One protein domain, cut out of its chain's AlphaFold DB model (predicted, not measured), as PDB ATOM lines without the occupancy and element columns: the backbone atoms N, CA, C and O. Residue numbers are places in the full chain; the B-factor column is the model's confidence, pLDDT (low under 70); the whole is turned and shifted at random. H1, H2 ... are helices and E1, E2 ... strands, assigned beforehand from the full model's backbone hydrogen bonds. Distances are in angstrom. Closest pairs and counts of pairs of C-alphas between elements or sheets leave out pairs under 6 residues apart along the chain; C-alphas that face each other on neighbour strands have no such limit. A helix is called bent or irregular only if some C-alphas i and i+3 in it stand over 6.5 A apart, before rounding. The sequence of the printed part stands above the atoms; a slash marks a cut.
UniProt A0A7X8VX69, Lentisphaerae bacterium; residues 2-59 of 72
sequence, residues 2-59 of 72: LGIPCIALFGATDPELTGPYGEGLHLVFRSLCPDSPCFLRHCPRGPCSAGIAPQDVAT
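Overview. This is residues 2 to 59 of the 72 residues of a protein of Lentisphaerae bacterium (UniProt A0A7X8VX69). What is the picture? With little regular structure, this is a parallel pair of strands, E1 and E2, in the middle, H1 over one face and H3 over the other; H2 and the loop of residues 31 to 47 lie past the strands' ends. What makes it? The printed part has 58 residues, 22 in named elements, ordered E1, H1, E2, H2, H3: mixed, only just compact, close to loose, radius of gyration of the C-alphas 12.1 A, spans 35 by 26 by 15 A.

Arrangement. How do the strands pair? E1, residues 7 to 10, and E2, residues 27 to 30, are parallel at 21 degrees; N 8 and O 27, 2.8 A apart, are within hydrogen-bond range. With H1, residues 15 to 18, between them they form a strand-helix-strand unit, its crossover right-handed. Where are the helices? The closest C-alphas are Pro 15 and Val 28 for H1 and E2, 7.7 A; Phe 10 and Ser 49 for E1 and H2, residues 48 to 51, 7.0 A; Ile 7 and Val 57 for E1 and H3, residues 54 to 59, 7.8 A. The helices are apart from each other. In H3 every O i to N i+4 pair is within hydrogen-bond range; H1 and H2 are too short for one.

Along the chain. Where does E1 begin? At C-alpha 7, (204.986, 258.396, 227.369); E1 is 9.9 A long, E2 10.0 A, H1 5.1 A. Where does H3 end? At C-alpha 59, (213.856, 260.793, 221.117), after 8.6 A; H2 is only just irregular, C-alphas 48 and 51 being 6.7 A apart.

Size, cuts and confidence. How large is it? The C-alphas farthest apart, Gly 3 and Pro 44, are 35.4 A apart. Any cut, long link or low confidence? The printed part has no cut, E2 to H2 is a long link, and no printed residue is under 70 in pLDDT.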
ATOM      1  N   LEU A   2     197.217 262.953 237.642       90.75
ATOM      2  CA  LEU A   2     197.844 264.271 237.874       90.75
ATOM      3  C   LEU A   2     197.728 265.265 236.700       90.75
ATOM      4  O   LEU A   2     198.197 266.388 236.821       90.75
ATOM      5  N   GLY A   3     197.145 264.867 235.562       89.62
ATOM      6  CA  GLY A   3     197.031 265.737 234.379       89.62
ATOM      7  C   GLY A   3     198.362 266.037 233.674       89.62
ATOM      8  O   GLY A   3     198.438 266.965 232.878       89.62
ATOM      9  N   ILE A   4     199.412 265.267 233.968       90.50
ATOM     10  CA  ILE A   4     200.745 265.438 233.383       90.50
ATOM     11  C   ILE A   4     200.867 264.526 232.146       90.50
ATOM     12  O   ILE A   4     200.537 263.338 232.257       90.50
ATOM     13  N   PRO A   5     201.347 265.038 230.992       91.88
ATOM     14  CA  PRO A   5     201.681 264.214 229.833       91.88
ATOM     15  C   PRO A   5     202.608 263.062 230.203       91.88
ATOM     16  O   PRO A   5     203.542 263.223 230.988       91.88
ATOM     17  N   CYS A   6     202.392 261.899 229.598       93.62
ATOM     18  CA  CYS A   6     203.288 260.765 229.781       93.62
ATOM     19  C   CYS A   6     203.539 260.048 228.460       93.62
ATOM     20  O   CYS A   6     202.737 260.123 227.524       93.62
ATOM     21  N   ILE A   7     204.671 259.354 228.417       96.06
ATOM     22  CA  ILE A   7     204.986 258.396 227.369       96.06
ATOM     23  C   ILE A   7     204.697 257.015 227.941       96.06
ATOM     24  O   ILE A   7     205.326 256.601 228.914       96.06
ATOM     25  N   ALA A   8     203.713 256.330 227.371       96.00
ATOM     26  CA  ALA A   8     203.241 255.046 227.856       96.00
ATOM     27  C   ALA A   8     203.646 253.925 226.894       96.00
ATOM     28  O   ALA A   8     203.465 254.031 225.681       96.00
ATOM     29  N   LEU A   9     204.203 252.848 227.446       96.38
ATOM     30  CA  LEU A   9     204.704 251.709 226.683       96.38
ATOM     31  C   LEU A   9     203.716 250.551 226.800       96.38
ATOM     32  O   LEU A   9     203.498 250.024 227.891       96.38
ATOM     33  N   PHE A  10     203.140 250.146 225.674       96.50
ATOM     34  CA  PHE A  10     202.158 249.076 225.598       96.50
ATOM     35  C   PHE A  10     202.719 247.866 224.860       96.50
ATOM     36  O   PHE A  10     203.287 247.958 223.771       96.50
ATOM     37  N   GLY A  11     202.538 246.715 225.496       95.12
ATOM     38  CA  GLY A  11     202.930 245.413 224.983       95.12
ATOM     39  C   GLY A  11     201.790 244.432 225.175       95.12
ATOM     40  O   GLY A  11     200.885 244.367 224.355       95.12
ATOM     41  N   ALA A  12     201.821 243.705 226.293       95.19
ATOM     42  CA  ALA A  12     200.823 242.691 226.631       95.19
ATOM     43  C   ALA A  12     199.415 243.252 226.908       95.19
ATOM     44  O   ALA A  12     198.444 242.506 226.803       95.19
ATOM     45  N   THR A  13     199.304 244.525 227.289       95.62
ATOM     46  CA  THR A  13     198.039 245.194 227.622       95.62
ATOM     47  C   THR A  13     197.527 246.051 226.466       95.62
ATOM     48  O   THR A  13     198.278 246.411 225.557       95.62
ATOM     49  N   ASP A  14     196.237 246.389 226.509       95.31
ATOM     50  CA  ASP A  14     195.589 247.230 225.504       95.31
ATOM     51  C   ASP A  14     195.479 248.696 225.980       95.31
ATOM     52  O   ASP A  14     194.922 248.932 227.064       95.31
ATOM     53  N   PRO A  15     195.993 249.684 225.217       95.56
ATOM     54  CA  PRO A  15     195.843 251.099 225.551       95.56
ATOM     55  C   PRO A  15     194.394 251.599 225.493       95.56
ATOM     56  O   PRO A  15     194.085 252.574 226.163       95.56
ATOM     57  N   GLU A  16     193.480 250.953 224.772       94.56
ATOM     58  CA  GLU A  16     192.064 251.352 224.777       94.56
ATOM     59  C   GLU A  16     191.367 250.966 226.090       94.56
ATOM     60  O   GLU A  16     190.462 251.657 226.550       94.56
ATOM     61  N   LEU A  17     191.818 249.882 226.732       95.75
ATOM     62  CA  LEU A  17     191.227 249.371 227.975       95.75
ATOM     63  C   LEU A  17     191.936 249.881 229.232       95.75
ATOM     64  O   LEU A  17     191.316 250.052 230.279       95.75
ATOM     65  N   THR A  18     193.254 250.068 229.148       95.62
ATOM     66  CA  THR A  18     194.125 250.375 230.299       95.62
ATOM     67  C   THR A  18     195.068 251.548 230.037       95.62
ATOM     68  O   THR A  18     196.059 251.736 230.746       95.62
ATOM     69  N   GLY A  19     194.773 252.333 229.001       94.69
ATOM     70  CA  GLY A  19     195.522 253.520 228.620       94.69
ATOM     71  C   GLY A  19     195.465 254.651 229.638       94.69
ATOM     72  O   GLY A  19     194.575 254.700 230.492       94.69
ATOM     73  N   PRO A  20     196.403 255.604 229.538       95.31
ATOM     74  CA  PRO A  20     196.306 256.847 230.282       95.31
ATOM     75  C   PRO A  20     195.103 257.679 229.795       95.31
ATOM     76  O   PRO A  20     194.875 257.827 228.595       95.31
ATOM     77  N   TYR A  21     194.341 258.237 230.737       93.12
ATOM     78  CA  TYR A  21     193.199 259.107 230.442       93.12
ATOM     79  C   TYR A  21     193.647 260.507 230.014       93.12
ATOM     80  O   TYR A  21     194.380 261.157 230.754       93.12
ATOM     81  N   GLY A  22     193.099 261.011 228.907       90.62
ATOM     82  CA  GLY A  22     193.370 262.359 228.400       90.62
ATOM     83  C   GLY A  22     193.764 262.319 226.928       90.62
ATOM     84  O   GLY A  22     194.926 262.104 226.590       90.62
ATOM     85  N   GLU A  23     192.785 262.506 226.043       86.50
ATOM     86  CA  GLU A  23     192.996 262.461 224.595       86.50
ATOM     87  C   GLU A  23     193.970 263.558 224.138       86.50
ATOM     88  O   GLU A  23     193.913 264.697 224.599       86.50
ATOM     89  N   GLY A  24     194.918 263.199 223.267       87.38
ATOM     90  CA  GLY A  24     195.933 264.118 222.739       87.38
ATOM     91  C   GLY A  24     197.038 264.534 223.724       87.38
ATOM     92  O   GLY A  24     198.013 265.154 223.301       87.38
ATOM     93  N   LEU A  25     196.930 264.183 225.012       90.19
ATOM     94  CA  LEU A  25     197.923 264.539 226.034       90.19
ATOM     95  C   LEU A  25     199.093 263.547 226.093       90.19
ATOM     96  O   LEU A  25     200.236 263.932 226.347       90.19
ATOM     97  N   HIS A  26     198.804 262.263 225.888       94.62
ATOM     98  CA  HIS A  26     199.758 261.170 226.066       94.62
ATOM     99  C   HIS A  26     200.316 260.682 224.733       94.62
ATOM    100  O   HIS A  26     199.639 260.715 223.707       94.62
ATOM    101  N   LEU A  27     201.544 260.168 224.768       96.19
ATOM    102  CA  LEU A  27     202.138 259.457 223.645       96.19
ATOM    103  C   LEU A  27     202.212 257.969 223.975       96.19
ATOM    104  O   LEU A  27     202.777 257.584 224.997       96.19
ATOM    105  N   VAL A  28     201.656 257.132 223.104       96.25
ATOM    106  CA  VAL A  28     201.618 255.680 223.287       96.25
ATOM    107  C   VAL A  28     202.556 255.016 222.289       96.25
ATOM    108  O   VAL A  28     202.377 255.146 221.081       96.25
ATOM    109  N   PHE A  29     203.528 254.264 222.798       97.50
ATOM    110  CA  PHE A  29     204.291 253.302 222.008       97.50
ATOM    111  C   PHE A  29     203.650 251.933 222.152       97.50
ATOM    112  O   PHE A  29     203.324 251.518 223.265       97.50
ATOM    113  N   ARG A  30     203.501 251.210 221.044       95.94
ATOM    114  CA  ARG A  30     202.905 249.876 221.044       95.94
ATOM    115  C   ARG A  30     203.794 248.903 220.292       95.94
ATOM    116  O   ARG A  30     204.169 249.162 219.155       95.94
ATOM    117  N   SER A  31     204.081 247.768 220.916       95.38
ATOM    118  CA  SER A  31     204.712 246.625 220.265       95.38
ATOM    119  C   SER A  31     203.893 245.373 220.532       95.38
ATOM    120  O   SER A  31     203.498 245.096 221.663       95.38
ATOM    121  N   LEU A  32     203.617 244.617 219.476       91.94
ATOM    122  CA  LEU A  32     202.745 243.453 219.522       91.94
ATOM    123  C   LEU A  32     203.508 242.195 219.145       91.94
ATOM    124  O   LEU A  32     204.397 242.202 218.299       91.94
ATOM    125  N   CYS A  33     203.088 241.093 219.748       91.38
ATOM    126  CA  CYS A  33     203.369 239.753 219.260       91.38
ATOM    127  C   CYS A  33     202.034 239.066 218.919       91.38
ATOM    128  O   CYS A  33     200.987 239.581 219.313       91.38
ATOM    129  N   PRO A  34     202.030 237.903 218.249       92.25
ATOM    130  CA  PRO A  34     200.789 237.236 217.830       92.25
ATOM    131  C   PRO A  34     199.772 236.871 218.933       92.25
ATOM    132  O   PRO A  34     198.631 236.574 218.617       92.25
ATOM    133  N   ASP A  35     200.166 236.883 220.209       90.88
ATOM    134  CA  ASP A  35     199.289 236.571 221.356       90.88
ATOM    135  C   ASP A  35     198.707 237.864 221.939       90.88
ATOM    136  O   ASP A  35     197.846 237.828 222.808       90.88
ATOM    137  N   SER A  36     199.226 239.015 221.516       91.12
ATOM    138  CA  SER A  36     198.920 240.310 222.094       91.12
ATOM    139  C   SER A  36     197.628 240.894 221.511       91.12
ATOM    140  O   SER A  36     197.446 240.819 220.295       91.12
ATOM    141  N   PRO A  37     196.780 241.563 222.315       93.75
ATOM    142  CA  PRO A  37     196.916 241.789 223.757       93.75
ATOM    143  C   PRO A  37     196.497 240.554 224.575       93.75
ATOM    144  O   PRO A  37     195.358 240.105 224.501       93.75
ATOM    145  N   CYS A  38     197.407 240.018 225.394       94.50
ATOM    146  CA  CYS A  38     197.154 238.813 226.200       94.50
ATOM    147  C   CYS A  38     196.966 239.086 227.696       94.50
ATOM    148  O   CYS A  38     196.510 238.205 228.418       94.50
ATOM    149  N   PHE A  39     197.379 240.263 228.182       94.69
ATOM    150  CA  PHE A  39     197.416 240.628 229.606       94.69
ATOM    151  C   PHE A  39     198.221 239.661 230.499       94.69
ATOM    152  O   PHE A  39     198.120 239.692 231.728       94.69
ATOM    153  N   LEU A  40     199.070 238.818 229.905       93.75
ATOM    154  CA  LEU A  40     199.941 237.910 230.642       93.75
ATOM    155  C   LEU A  40     201.134 238.667 231.225       93.75
ATOM    156  O   LEU A  40     201.762 239.486 230.557       93.75
ATOM    157  N   ARG A  41     201.506 238.324 232.465       90.69
ATOM    158  CA  ARG A  41     202.732 238.838 233.103       90.69
ATOM    159  C   ARG A  41     204.002 238.343 232.411       90.69
ATOM    160  O   ARG A  41     204.990 239.064 232.360       90.69
ATOM    161  N   HIS A  42     203.965 237.120 231.883       91.50
ATOM    162  CA  HIS A  42     205.083 236.495 231.186       91.50
ATOM    163  C   HIS A  42     204.595 235.950 229.847       91.50
ATOM    164  O   HIS A  42     203.719 235.088 229.803       91.50
ATOM    165  N   CYS A  43     205.155 236.467 228.756       90.81
ATOM    166  CA  CYS A  43     204.863 235.985 227.413       90.81
ATOM    167  C   CYS A  43     205.778 234.793 227.086       90.81
ATOM    168  O   CYS A  43     206.995 234.901 227.279       90.81
ATOM    169  N   PRO A  44     205.244 233.680 226.550       91.19
ATOM    170  CA  PRO A  44     206.034 232.481 226.250       91.19
ATOM    171  C   PRO A  44     207.094 232.696 225.159       91.19
ATOM    172  O   PRO A  44     207.991 231.874 225.005       91.19
ATOM    173  N   ARG A  45     207.010 233.799 224.405       88.62
ATOM    174  CA  ARG A  45     207.924 234.137 223.302       88.62
ATOM    175  C   ARG A  45     208.898 235.270 223.633       88.62
ATOM    176  O   ARG A  45     209.615 235.726 222.750       88.62
ATOM    177  N   GLY A  46     208.914 235.735 224.882       90.25
ATOM    178  CA  GLY A  46     209.686 236.902 225.306       90.25
ATOM    179  C   GLY A  46     208.848 238.184 225.404       90.25
ATOM    180  O   GLY A  46     207.668 238.198 225.048       90.25
ATOM    181  N   PRO A  47     209.420 239.267 225.951       89.62
ATOM    182  CA  PRO A  47     208.665 240.464 226.305       89.62
ATOM    183  C   PRO A  47     208.109 241.176 225.066       89.62
ATOM    184  O   PRO A  47     208.861 241.537 224.164       89.62
ATOM    185  N   CYS A  48     206.799 241.459 225.048       90.75
ATOM    186  CA  CYS A  48     206.165 242.214 223.956       90.75
ATOM    187  C   CYS A  48     206.798 243.596 223.751       90.75
ATOM    188  O   CYS A  48     206.764 244.114 222.643       90.75
ATOM    189  N   SER A  49     207.396 244.188 224.790       89.31
ATOM    190  CA  SER A  49     208.102 245.471 224.706       89.31
ATOM    191  C   SER A  49     209.387 245.424 223.876       89.31
ATOM    192  O   SER A  49     209.916 246.484 223.564       89.31
ATOM    193  N   ALA A  50     209.879 244.244 223.478       91.81
ATOM    194  CA  ALA A  50     211.110 244.111 222.697       91.81
ATOM    195  C   ALA A  50     211.064 244.813 221.327       91.81
ATOM    196  O   ALA A  50     212.111 245.175 220.802       91.81
ATOM    197  N   GLY A  51     209.876 245.020 220.750       92.88
ATOM    198  CA  GLY A  51     209.715 245.786 219.508       92.88
ATOM    199  C   GLY A  51     209.696 247.305 219.701       92.88
ATOM    200  O   GLY A  51     209.577 248.028 218.719       92.88
ATOM    201  N   ILE A  52     209.798 247.806 220.938       96.31
ATOM    202  CA  ILE A  52     209.943 249.237 221.224       96.31
ATOM    203  C   ILE A  52     211.430 249.528 221.414       96.31
ATOM    204  O   ILE A  52     212.018 249.132 222.423       96.31
ATOM    205  N   ALA A  53     212.042 250.235 220.463       96.88
ATOM    206  CA  ALA A  53     213.440 250.616 220.586       96.88
ATOM    207  C   ALA A  53     213.606 251.706 221.666       96.88
ATOM    208  O   ALA A  53     212.907 252.725 221.630       96.88
ATOM    209  N   PRO A  54     214.553 251.555 222.611       96.88
ATOM    210  CA  PRO A  54     214.817 252.577 223.624       96.88
ATOM    211  C   PRO A  54     215.153 253.956 223.035       96.88
ATOM    212  O   PRO A  54     214.803 254.978 223.619       96.88
ATOM    213  N   GLN A  55     215.810 253.991 221.873       97.94
ATOM    214  CA  GLN A  55     216.194 255.218 221.176       97.94
ATOM    215  C   GLN A  55     214.978 256.018 220.689       97.94
ATOM    216  O   GLN A  55     214.982 257.245 220.796       97.94
ATOM    217  N   ASP A  56     213.922 255.347 220.222       97.69
ATOM    218  CA  ASP A  56     212.693 256.016 219.781       97.69
ATOM    219  C   ASP A  56     211.975 256.658 220.972       97.69
ATOM    220  O   ASP A  56     211.528 257.805 220.905       97.69
ATOM    221  N   VAL A  57     211.941 255.948 222.105       97.50
ATOM    222  CA  VAL A  57     211.381 256.465 223.359       97.50
ATOM    223  C   VAL A  57     212.188 257.666 223.845       97.50
ATOM    224  O   VAL A  57     211.607 258.704 224.148       97.50
ATOM    225  N   ALA A  58     213.519 257.568 223.877       97.00
ATOM    226  CA  ALA A  58     214.393 258.668 224.285       97.00
ATOM    227  C   ALA A  58     214.216 259.906 223.393       97.00
ATOM    228  O   ALA A  58     214.106 261.022 223.898       97.00
ATOM    229  N   THR A  59     214.113 259.712 222.077       96.88
ATOM    230  CA  THR A  59     213.856 260.793 221.117       96.88
ATOM    231  C   THR A  59     212.521 261.478 221.402       96.88
ATOM    232  O   THR A  59     212.446 262.706 221.443       96.88
TER     233      THR A  59